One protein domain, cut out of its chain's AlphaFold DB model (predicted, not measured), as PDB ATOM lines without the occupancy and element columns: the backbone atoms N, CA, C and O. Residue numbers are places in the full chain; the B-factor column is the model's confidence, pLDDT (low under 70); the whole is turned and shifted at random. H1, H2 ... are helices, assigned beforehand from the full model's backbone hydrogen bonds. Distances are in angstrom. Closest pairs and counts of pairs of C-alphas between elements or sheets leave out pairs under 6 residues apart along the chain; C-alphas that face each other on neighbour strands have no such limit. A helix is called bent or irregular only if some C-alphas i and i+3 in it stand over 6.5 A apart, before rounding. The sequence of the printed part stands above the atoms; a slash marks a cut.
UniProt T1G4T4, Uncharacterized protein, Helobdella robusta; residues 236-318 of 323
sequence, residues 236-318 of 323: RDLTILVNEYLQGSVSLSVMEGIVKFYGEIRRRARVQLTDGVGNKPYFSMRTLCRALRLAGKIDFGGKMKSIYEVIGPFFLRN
ATOM      1  N   ARG A 236     162.378 134.791 128.763       87.62
ATOM      2  CA  ARG A 236     163.214 135.838 128.154       87.62
ATOM      3  C   ARG A 236     163.123 137.147 128.937       87.62
ATOM      4  O   ARG A 236     164.151 137.720 129.286       87.62
ATOM      5  N   ASP A 237     161.907 137.566 129.274       85.94
ATOM      6  CA  ASP A 237     161.665 138.810 130.014       85.94
ATOM      7  C   ASP A 237     162.188 138.706 131.450       85.94
ATOM      8  O   ASP A 237     162.741 139.662 131.995       85.94
ATOM      9  N   LEU A 238     162.071 137.518 132.052       87.06
ATOM     10  CA  LEU A 238     162.657 137.224 133.357       87.06
ATOM     11  C   LEU A 238     164.187 137.276 133.322       87.06
ATOM     12  O   LEU A 238     164.785 137.813 134.252       87.06
ATOM     13  N   THR A 239     164.829 136.786 132.260       88.81
ATOM     14  CA  THR A 239     166.285 136.903 132.099       88.81
ATOM     15  C   THR A 239     166.713 138.367 131.984       88.81
ATOM     16  O   THR A 239     167.671 138.766 132.646       88.81
ATOM     17  N   ILE A 240     165.983 139.192 131.222       87.62
ATOM     18  CA  ILE A 240     166.245 140.640 131.128       87.62
ATOM     19  C   ILE A 240     166.122 141.296 132.509       87.62
ATOM     20  O   ILE A 240     166.993 142.062 132.919       87.62
ATOM     21  N   LEU A 241     165.078 140.949 133.266       86.25
ATOM     22  CA  LEU A 241     164.876 141.449 134.624       86.25
ATOM     23  C   LEU A 241     166.022 141.052 135.567       86.25
ATOM     24  O   LEU A 241     166.504 141.884 136.335       86.25
ATOM     25  N   VAL A 242     166.460 139.792 135.531       88.00
ATOM     26  CA  VAL A 242     167.585 139.312 136.347       88.00
ATOM     27  C   VAL A 242     168.861 140.076 135.996       88.00
ATOM     28  O   VAL A 242     169.565 140.522 136.903       88.00
ATOM     29  N   ASN A 243     169.122 140.287 134.704       88.88
ATOM     30  CA  ASN A 243     170.278 141.039 134.224       88.88
ATOM     31  C   ASN A 243     170.295 142.483 134.749       88.88
ATOM     32  O   ASN A 243     171.320 142.938 135.252       88.88
ATOM     33  N   GLU A 244     169.153 143.175 134.687       86.31
ATOM     34  CA  GLU A 244     168.974 144.534 135.217       86.31
ATOM     35  C   GLU A 244     169.267 144.609 136.724       86.31
ATOM     36  O   GLU A 244     170.038 145.452 137.179       86.31
ATOM     37  N   TYR A 245     168.689 143.704 137.521       84.00
ATOM     38  CA  TYR A 245     168.865 143.725 138.978       84.00
ATOM     39  C   TYR A 245     170.273 143.324 139.429       84.00
ATOM     40  O   TYR A 245     170.723 143.770 140.486       84.00
ATOM     41  N   LEU A 246     170.957 142.486 138.651       84.62
ATOM     42  CA  LEU A 246     172.333 142.064 138.913       84.62
ATOM     43  C   LEU A 246     173.367 142.910 138.158       84.62
ATOM     44  O   LEU A 246     174.556 142.603 138.237       84.62
ATOM     45  N   GLN A 247     172.944 143.965 137.452       82.94
ATOM     46  CA  GLN A 247     173.804 144.908 136.724       82.94
ATOM     47  C   GLN A 247     174.802 144.220 135.773       82.94
ATOM     48  O   GLN A 247     175.960 144.621 135.680       82.94
ATOM     49  N   GLY A 248     174.391 143.130 135.117       77.00
ATOM     50  CA  GLY A 248     175.258 142.371 134.206       77.00
ATOM     51  C   GLY A 248     176.461 141.677 134.863       77.00
ATOM     52  O   GLY A 248     177.372 141.240 134.169       77.00
ATOM     53  N   SER A 249     176.488 141.545 136.195       78.81
ATOM     54  CA  SER A 249     177.622 140.957 136.932       78.81
ATOM     55  C   SER A 249     177.732 139.427 136.842       78.81
ATOM     56  O   SER A 249     178.604 138.832 137.478       78.81
ATOM     57  N   VAL A 250     176.854 138.777 136.075       84.31
ATOM     58  CA  VAL A 250     176.750 137.317 135.961       84.31
ATOM     59  C   VAL A 250     176.607 136.865 134.511       84.31
ATOM     60  O   VAL A 250     176.086 137.588 133.667       84.31
ATOM     61  N   SER A 251     177.039 135.635 134.222       89.50
ATOM     62  CA  SER A 251     176.896 135.028 132.896       89.50
ATOM     63  C   SER A 251     175.444 134.654 132.580       89.50
ATOM     64  O   SER A 251     174.634 134.390 133.471       89.50
ATOM     65  N   LEU A 252     175.129 134.536 131.284       88.38
ATOM     66  CA  LEU A 252     173.814 134.092 130.799       88.38
ATOM     67  C   LEU A 252     173.385 132.742 131.390       88.38
ATOM     68  O   LEU A 252     172.237 132.593 131.796       88.38
ATOM     69  N   SER A 253     174.315 131.796 131.535       88.88
ATOM     70  CA  SER A 253     174.046 130.481 132.133       88.88
ATOM     71  C   SER A 253     173.525 130.565 133.572       88.88
ATOM     72  O   SER A 253     172.632 129.810 133.959       88.88
ATOM     73  N   VAL A 254     174.045 131.503 134.365       88.31
ATOM     74  CA  VAL A 254     173.621 131.726 135.753       88.31
ATOM     75  C   VAL A 254     172.247 132.381 135.783       88.31
ATOM     76  O   VAL A 254     171.389 131.967 136.561       88.31
ATOM     77  N   MET A 255     172.010 133.359 134.906       89.69
ATOM     78  CA  MET A 255     170.708 134.021 134.797       89.69
ATOM     79  C   MET A 255     169.610 133.033 134.399       89.69
ATOM     80  O   MET A 255     168.573 132.971 135.056       89.69
ATOM     81  N   GLU A 256     169.863 132.188 133.398       90.69
ATOM     82  CA  GLU A 256     168.953 131.106 133.021       90.69
ATOM     83  C   GLU A 256     168.726 130.115 134.166       90.69
ATOM     84  O   GLU A 256     167.604 129.645 134.359       90.69
ATOM     85  N   GLY A 257     169.766 129.812 134.950       90.75
ATOM     86  CA  GLY A 257     169.660 128.991 136.155       90.75
ATOM     87  C   GLY A 257     168.700 129.588 137.188       90.75
ATOM     88  O   GLY A 257     167.828 128.881 137.691       90.75
ATOM     89  N   ILE A 258     168.797 130.895 137.449       90.50
ATOM     90  CA  ILE A 258     167.901 131.618 138.368       90.50
ATOM     91  C   ILE A 258     166.459 131.611 137.845       90.50
ATOM     92  O   ILE A 258     165.529 131.349 138.610       90.50
ATOM     93  N   VAL A 259     166.253 131.858 136.548       91.88
ATOM     94  CA  VAL A 259     164.915 131.852 135.932       91.88
ATOM     95  C   VAL A 259     164.290 130.456 135.983       91.88
ATOM     96  O   VAL A 259     163.124 130.320 136.358       91.88
ATOM     97  N   LYS A 260     165.064 129.405 135.681       92.06
ATOM     98  CA  LYS A 260     164.622 128.006 135.806       92.06
ATOM     99  C   LYS A 260     164.268 127.659 137.250       92.06
ATOM    100  O   LYS A 260     163.209 127.082 137.486       92.06
ATOM    101  N   PHE A 261     165.107 128.052 138.209       90.75
ATOM    102  CA  PHE A 261     164.833 127.872 139.635       90.75
ATOM    103  C   PHE A 261     163.520 128.547 140.045       90.75
ATOM    104  O   PHE A 261     162.670 127.916 140.672       90.75
ATOM    105  N   TYR A 262     163.318 129.804 139.642       89.75
ATOM    106  CA  TYR A 262     162.098 130.549 139.939       89.75
ATOM    107  C   TYR A 262     160.847 129.909 139.313       89.75
ATOM    108  O   TYR A 262     159.811 129.794 139.969       89.75
ATOM    109  N   GLY A 263     160.929 129.435 138.068       89.62
ATOM    110  CA  GLY A 263     159.832 128.700 137.435       89.62
ATOM    111  C   GLY A 263     159.487 127.410 138.186       89.62
ATOM    112  O   GLY A 263     158.318 127.145 138.480       89.62
ATOM    113  N   GLU A 264     160.505 126.635 138.562       89.62
ATOM    114  CA  GLU A 264     160.324 125.353 139.240       89.62
ATOM    115  C   GLU A 264     159.786 125.516 140.667       89.62
ATOM    116  O   GLU A 264     158.869 124.790 141.062       89.62
ATOM    117  N   ILE A 265     160.276 126.496 141.433       87.50
ATOM    118  CA  ILE A 265     159.795 126.721 142.802       87.50
ATOM    119  C   ILE A 265     158.334 127.174 142.816       87.50
ATOM    120  O   ILE A 265     157.560 126.697 143.643       87.50
ATOM    121  N   ARG A 266     157.904 128.001 141.853       86.19
ATOM    122  CA  ARG A 266     156.487 128.377 141.699       86.19
ATOM    123  C   ARG A 266     155.607 127.191 141.339       86.19
ATOM    124  O   ARG A 266     154.500 127.066 141.862       86.19
ATOM    125  N   ARG A 267     156.085 126.319 140.447       86.88
ATOM    126  CA  ARG A 267     155.369 125.100 140.062       86.88
ATOM    127  C   ARG A 267     155.190 124.181 141.271       86.88
ATOM    128  O   ARG A 267     154.074 123.744 141.543       86.88
ATOM    129  N   ARG A 268     156.263 123.935 142.033       86.56
ATOM    130  CA  ARG A 268     156.222 123.110 143.251       86.56
ATOM    131  C   ARG A 268     155.373 123.733 144.354       86.56
ATOM    132  O   ARG A 268     154.637 123.005 145.007       86.56
ATOM    133  N   ALA A 269     155.396 125.052 144.510       84.31
ATOM    134  CA  ALA A 269     154.584 125.765 145.493       84.31
ATOM    135  C   ALA A 269     153.073 125.532 145.337       84.31
ATOM    136  O   ALA A 269     152.346 125.440 146.318       84.31
ATOM    137  N   ARG A 270     152.593 125.359 144.098       81.00
ATOM    138  CA  ARG A 270     151.168 125.105 143.821       81.00
ATOM    139  C   ARG A 270     150.743 123.656 144.075       81.00
ATOM    140  O   ARG A 270     149.579 123.406 144.405       81.00
ATOM    141  N   VAL A 271     151.662 122.713 143.871       82.00
ATOM    142  CA  VAL A 271     151.347 121.279 143.772       82.00
ATOM    143  C   VAL A 271     151.824 120.482 144.986       82.00
ATOM    144  O   VAL A 271     151.144 119.546 145.381       82.00
ATOM    145  N   GLN A 272     152.980 120.823 145.559       79.94
ATOM    146  CA  GLN A 272     153.727 119.940 146.465       79.94
ATOM    147  C   GLN A 272     154.189 120.603 147.764       79.94
ATOM    148  O   GLN A 272     154.315 119.905 148.763       79.94
ATOM    149  N   LEU A 273     154.493 121.905 147.764       80.00
ATOM    150  CA  LEU A 273     155.024 122.558 148.962       80.00
ATOM    151  C   LEU A 273     153.897 122.993 149.894       80.00
ATOM    152  O   LEU A 273     152.869 123.509 149.453       80.00
ATOM    153  N   THR A 274     154.157 122.845 151.184       76.56
ATOM    154  CA  THR A 274     153.370 123.398 152.281       76.56
ATOM    155  C   THR A 274     154.319 124.127 153.224       76.56
ATOM    156  O   THR A 274     155.467 123.707 153.382       76.56
ATOM    157  N   ASP A 275     153.867 125.225 153.814       73.94
ATOM    158  CA  ASP A 275     154.564 125.893 154.911       73.94
ATOM    159  C   ASP A 275     154.519 125.026 156.188       73.94
ATOM    160  O   ASP A 275     153.851 123.984 156.234       73.94
ATOM    161  N   GLY A 276     155.216 125.456 157.244       70.19
ATOM    162  CA  GLY A 276     155.189 124.791 158.554       70.19
ATOM    163  C   GLY A 276     153.804 124.709 159.219       70.19
ATOM    164  O   GLY A 276     153.673 124.069 160.260       70.19
ATOM    165  N   VAL A 277     152.775 125.333 158.635       74.88
ATOM    166  CA  VAL A 277     151.385 125.387 159.120       74.88
ATOM    167  C   VAL A 277     150.422 124.629 158.179       74.88
ATOM    168  O   VAL A 277     149.238 124.497 158.477       74.88
ATOM    169  N   GLY A 278     150.913 124.065 157.069       74.12
ATOM    170  CA  GLY A 278     150.128 123.302 156.094       74.12
ATOM    171  C   GLY A 278     149.511 124.119 154.949       74.12
ATOM    172  O   GLY A 278     148.825 123.541 154.103       74.12
ATOM    173  N   ASN A 279     149.752 125.430 154.857       77.50
ATOM    174  CA  ASN A 279     149.280 126.251 153.739       77.50
ATOM    175  C   ASN A 279     150.247 126.182 152.555       77.50
ATOM    176  O   ASN A 279     151.450 125.996 152.710       77.50
ATOM    177  N   LYS A 280     149.736 126.380 151.339       78.94
ATOM    178  CA  LYS A 280     150.585 126.436 150.142       78.94
ATOM    179  C   LYS A 280     151.339 127.771 150.094       78.94
ATOM    180  O   LYS A 280     150.681 128.812 150.105       78.94
ATOM    181  N   PRO A 281     152.680 127.778 149.984       79.00
ATOM    182  CA  PRO A 281     153.432 129.021 149.898       79.00
ATOM    183  C   PRO A 281     153.149 129.734 148.570       79.00
ATOM    184  O   PRO A 281     153.010 129.102 147.520       79.00
ATOM    185  N   TYR A 282     153.103 131.066 148.591       78.44
ATOM    186  CA  TYR A 282     152.923 131.877 147.388       78.44
ATOM    187  C   TYR A 282     154.195 132.661 147.053       78.44
ATOM    188  O   TYR A 282     154.636 133.541 147.793       78.44
ATOM    189  N   PHE A 283     154.786 132.361 145.894       80.50
ATOM    190  CA  PHE A 283     155.957 133.070 145.383       80.50
ATOM    191  C   PHE A 283     155.565 133.955 144.203       80.50
ATOM    192  O   PHE A 283     155.328 133.476 143.088       80.50
ATOM    193  N   SER A 284     155.520 135.262 144.454       76.50
ATOM    194  CA  SER A 284     155.271 136.269 143.424       76.50
ATOM    195  C   SER A 284     156.572 136.760 142.799       76.50
ATOM    196  O   SER A 284     157.669 136.550 143.324       76.50
ATOM    197  N   MET A 285     156.466 137.484 141.689       77.44
ATOM    198  CA  MET A 285     157.610 138.199 141.121       77.44
ATOM    199  C   MET A 285     158.267 139.186 142.094       77.44
ATOM    200  O   MET A 285     159.468 139.433 142.011       77.44
ATOM    201  N   ARG A 286     157.515 139.724 143.067       74.69
ATOM    202  CA  ARG A 286     158.071 140.592 144.117       74.69
ATOM    203  C   ARG A 286     159.111 139.841 144.949       74.69
ATOM    204  O   ARG A 286     160.147 140.421 145.271       74.69
ATOM    205  N   THR A 287     158.852 138.573 145.266       80.25
ATOM    206  CA  THR A 287     159.789 137.716 146.005       80.25
ATOM    207  C   THR A 287     161.110 137.603 145.250       80.25
ATOM    208  O   THR A 287     162.165 137.860 145.827       80.25
ATOM    209  N   LEU A 288     161.052 137.343 143.939       83.25
ATOM    210  CA  LEU A 288     162.234 137.290 143.080       83.25
ATOM    211  C   LEU A 288     162.986 138.630 143.054       83.25
ATOM    212  O   LEU A 288     164.184 138.661 143.319       83.25
ATOM    213  N   CYS A 289     162.300 139.750 142.809       83.50
ATOM    214  CA  CYS A 289     162.944 141.067 142.763       83.50
ATOM    215  C   CYS A 289     163.615 141.455 144.092       83.50
ATOM    216  O   CYS A 289     164.684 142.069 144.087       83.50
ATOM    217  N   ARG A 290     163.003 141.121 145.239       81.44
ATOM    218  CA  ARG A 290     163.598 141.371 146.564       81.44
ATOM    219  C   ARG A 290     164.851 140.521 146.765       81.44
ATOM    220  O   ARG A 290     165.872 141.072 147.175       81.44
ATOM    221  N   ALA A 291     164.792 139.234 146.419       85.44
ATOM    222  CA  ALA A 291     165.938 138.333 146.494       85.44
ATOM    223  C   ALA A 291     167.105 138.828 145.623       85.44
ATOM    224  O   ALA A 291     168.225 138.957 146.109       85.44
ATOM    225  N   LEU A 292     166.832 139.203 144.369       85.62
ATOM    226  CA  LEU A 292     167.836 139.730 143.438       85.62
ATOM    227  C   LEU A 292     168.448 141.048 143.920       85.62
ATOM    228  O   LEU A 292     169.661 141.225 143.868       85.62
ATOM    229  N   ARG A 293     167.627 141.966 144.445       85.06
ATOM    230  CA  ARG A 293     168.108 143.240 145.002       85.06
ATOM    231  C   ARG A 293     169.054 143.025 146.183       85.06
ATOM    232  O   ARG A 293     170.017 143.773 146.327       85.06
ATOM    233  N   LEU A 294     168.774 142.044 147.039       84.44
ATOM    234  CA  LEU A 294     169.653 141.693 148.156       84.44
ATOM    235  C   LEU A 294     170.936 141.021 147.659       84.44
ATOM    236  O   LEU A 294     172.020 141.422 148.072       84.44
ATOM    237  N   ALA A 295     170.822 140.078 146.722       85.44
ATOM    238  CA  ALA A 295     171.963 139.387 146.127       85.44
ATOM    239  C   ALA A 295     172.919 140.349 145.400       85.44
ATOM    240  O   ALA A 295     174.131 140.169 145.448       85.44
ATOM    241  N   GLY A 296     172.390 141.402 144.767       82.25
ATOM    242  CA  GLY A 296     173.200 142.442 144.135       82.25
ATOM    243  C   GLY A 296     173.955 143.329 145.132       82.25
ATOM    244  O   GLY A 296     175.064 143.772 144.830       82.25
ATOM    245  N   LYS A 297     173.377 143.567 146.320       83.19
ATOM    246  CA  LYS A 297     173.934 144.452 147.358       83.19
ATOM    247  C   LYS A 297     174.953 143.778 148.272       83.19
ATOM    248  O   LYS A 297     175.875 144.449 148.722       83.19
ATOM    249  N   ILE A 298     174.757 142.503 148.601       81.12
ATOM    250  CA  ILE A 298     175.580 141.804 149.592       81.12
ATOM    251  C   ILE A 298     176.718 141.065 148.885       81.12
ATOM    252  O   ILE A 298     176.484 140.274 147.971       81.12
ATOM    253  N   ASP A 299     177.952 141.293 149.329       79.19
ATOM    254  CA  ASP A 299     179.124 140.566 148.846       79.19
ATOM    255  C   ASP A 299     179.627 139.580 149.909       79.19
ATOM    256  O   ASP A 299     180.050 139.977 150.991       79.19
ATOM    257  N   PHE A 300     179.569 138.286 149.595       78.38
ATOM    258  CA  PHE A 300     180.077 137.195 150.427       78.38
ATOM    259  C   PHE A 300     181.452 136.693 149.947       78.38
ATOM    260  O   PHE A 300     181.804 135.527 150.159       78.38
ATOM    261  N   GLY A 301     182.227 137.560 149.286       74.88
ATOM    262  CA  GLY A 301     183.533 137.227 148.714       74.88
ATOM    263  C   GLY A 301     183.422 136.565 147.340       74.88
ATOM    264  O   GLY A 301     184.254 135.732 146.988       74.88
ATOM    265  N   GLY A 302     182.365 136.888 146.586       79.75
ATOM    266  CA  GLY A 302     182.117 136.355 145.249       79.75
ATOM    267  C   GLY A 302     180.640 136.396 144.854       79.75
ATOM    268  O   GLY A 302     179.780 135.880 145.568       79.75
ATOM    269  N   LYS A 303     180.337 136.935 143.664       80.31
ATOM    270  CA  LYS A 303     178.956 137.144 143.184       80.31
ATOM    271  C   LYS A 303     178.119 135.865 143.134       80.31
ATOM    272  O   LYS A 303     176.969 135.875 143.559       80.31
ATOM    273  N   MET A 304     178.701 134.752 142.688       80.31
ATOM    274  CA  MET A 304     178.011 133.455 142.654       80.31
ATOM    275  C   MET A 304     177.641 132.948 144.047       80.31
ATOM    276  O   MET A 304     176.527 132.468 144.259       80.31
ATOM    277  N   LYS A 305     178.559 133.100 145.004       82.56
ATOM    278  CA  LYS A 305     178.324 132.728 146.397       82.56
ATOM    279  C   LYS A 305     177.246 133.618 147.008       82.56
ATOM    280  O   LYS A 305     176.313 133.098 147.601       82.56
ATOM    281  N   SER A 306     177.300 134.929 146.767       83.75
ATOM    282  CA  SER A 306     176.249 135.851 147.208       83.75
ATOM    283  C   SER A 306     174.870 135.498 146.673       83.75
ATOM    284  O   SER A 306     173.895 135.538 147.413       83.75
ATOM    285  N   ILE A 307     174.771 135.133 145.397       84.31
ATOM    286  CA  ILE A 307     173.498 134.745 144.787       84.31
ATOM    287  C   ILE A 307     172.943 133.488 145.454       84.31
ATOM    288  O   ILE A 307     171.764 133.459 145.796       84.31
ATOM    289  N   TYR A 308     173.779 132.476 145.679       84.06
ATOM    290  CA  TYR A 308     173.350 131.227 146.305       84.06
ATOM    291  C   TYR A 308     172.928 131.421 147.772       84.06
ATOM    292  O   TYR A 308     171.824 131.028 148.154       84.06
ATOM    293  N   GLU A 309     173.765 132.101 148.560       84.06
ATOM    294  CA  GLU A 309     173.551 132.361 149.992       84.06
ATOM    295  C   GLU A 309     172.383 133.319 150.264       84.06
ATOM    296  O   GLU A 309     171.826 133.334 151.360       84.06
ATOM    297  N   VAL A 310     171.974 134.121 149.275       84.75
ATOM    298  CA  VAL A 310     170.819 135.016 149.408       84.75
ATOM    299  C   VAL A 310     169.555 134.386 148.839       84.75
ATOM    300  O   VAL A 310     168.553 134.314 149.544       84.75
ATOM    301  N   ILE A 311     169.559 133.928 147.583       84.38
ATOM    302  CA  ILE A 311     168.327 133.491 146.909       84.38
ATOM    303  C   ILE A 311     167.752 132.236 147.572       84.38
ATOM    304  O   ILE A 311     166.555 132.208 147.850       84.38
ATOM    305  N   GLY A 312     168.570 131.225 147.874       81.12
ATOM    306  CA  GLY A 312     168.085 129.985 148.491       81.12
ATOM    307  C   GLY A 312     167.372 130.241 149.827       81.12
ATOM    308  O   GLY A 312     166.171 129.973 149.942       81.12
ATOM    309  N   PRO A 313     168.055 130.838 150.821       81.12
ATOM    310  CA  PRO A 313     167.448 131.159 152.110       81.12
ATOM    311  C   PRO A 313     166.281 132.143 152.019       81.12
ATOM    312  O   PRO A 313     165.353 132.039 152.816       81.12
ATOM    313  N   PHE A 314     166.279 133.076 151.061       83.00
ATOM    314  CA  PHE A 314     165.183 134.037 150.909       83.00
ATOM    315  C   PHE A 314     163.866 133.356 150.521       83.00
ATOM    316  O   PHE A 314     162.823 133.696 151.069       83.00
ATOM    317  N   PHE A 315     163.905 132.371 149.620       81.56
ATOM    318  CA  PHE A 315     162.710 131.613 149.239       81.56
ATOM    319  C   PHE A 315     162.287 130.587 150.302       81.56
ATOM    320  O   PHE A 315     161.103 130.280 150.393       81.56
ATOM    321  N   LEU A 316     163.218 130.108 151.135       75.00
ATOM    322  CA  LEU A 316     162.917 129.223 152.270       75.00
ATOM    323  C   LEU A 316     162.326 129.969 153.475       75.00
ATOM    324  O   LEU A 316     161.464 129.440 154.160       75.00
ATOM    325  N   ARG A 317     162.778 131.200 153.742       68.81
ATOM    326  CA  ARG A 317     162.332 132.014 154.889       68.81
ATOM    327  C   ARG A 317     161.063 132.818 154.629       68.81
ATOM    328  O   ARG A 317     160.604 133.516 155.531       68.81
ATOM    329  N   ASN A 318     160.500 132.765 153.423       55.84
ATOM    330  CA  ASN A 318     159.343 133.575 153.043       55.84
ATOM    331  C   ASN A 318     158.017 133.068 153.659       55.84
ATOM    332  O   ASN A 318     156.979 133.133 153.008       55.84
TER     333      ASN A 318
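AT A GLANCE: This is residues 236 to 318 of the 323 residues of an uncharacterized protein of Helobdella robusta (UniProt T1G4T4). Four helices form two layers: the long helix H2 and the last helix H4 run alongside each other in one, and H1 and H3 lie over them in the other. H1 crosses the early part of H2, while H3 slants over H4 and folds back into it as a helical hairpin; the long link of residues 272 to 284 loops round at one end of the longest axis. The printed part has 83 residues with four named helices, H1, H2, H3 and H4 in chain order, and no named strand; its class is all helix. It is compact, with a radius of gyration of the C-alphas of 12.9 A and spans of 38 by 27 by 18 A.

IN THESE COORDINATES: H1 covers residues 236 to 245, 14.5 A from first to last C-alpha, and begins with C-alpha 236 at (163.214, 135.838, 128.154). H2, the longest helix, covers residues 252 to 271 and measures 28.9 A, ending with C-alpha 271 at (151.347, 121.279, 143.772). H3 covers residues 285 to 297, 18.6 A. H4 covers residues 303 to 316, 20.1 A, and ends with C-alpha 316 at (162.917, 129.223, 152.270). H4 is neither bent nor irregular, but only just: C-alphas 309 and 312 are 6.1 A apart.

HOW THE PARTS SIT: H1 touches H2, whose residues 255 to 259 alone take part; the closest C-alphas are those of Thr 239 and Met 255, 5.9 A apart. The two run opposite ways at a steep tilt of 68 degrees, only just short of about perpendicular. H1 also touches H3, closest at the C-alphas of Tyr 245 and Leu 292, 6.1 A apart. They run the same way at 38 degrees, only just a steep tilt. H2 and H3 are close but not clearly touching, with the C-alphas of Tyr 262 and Leu 288 closest at 7.4 A. H3 and H4 touch and form a helical hairpin, opposite ways at 36 degrees, only just a steep tilt; their closest C-alphas, of Ala 295 and Ile 307, are 5.1 A apart. The helix packing is mostly crossed, with 0 of 3 touching pairs at a shallow tilt. H2 and H4 are near each other, and H1 and H4 are apart. In H1 and H3 every O i to N i+4 pair is within hydrogen-bond range; in H2 15 of 16 are, and in H4 9 of 10.

THE WHOLE: The two C-alphas farthest apart, those of Gly 248 and Val 277, are 38.5 A apart. The printed part has no cut. The link from H2 to H3 is long, with 13 residues; H1 to H2 is short and H3 to H4 tight. The mean pLDDT of the printed part is 82.8, and residues 317 to 318 are under 70.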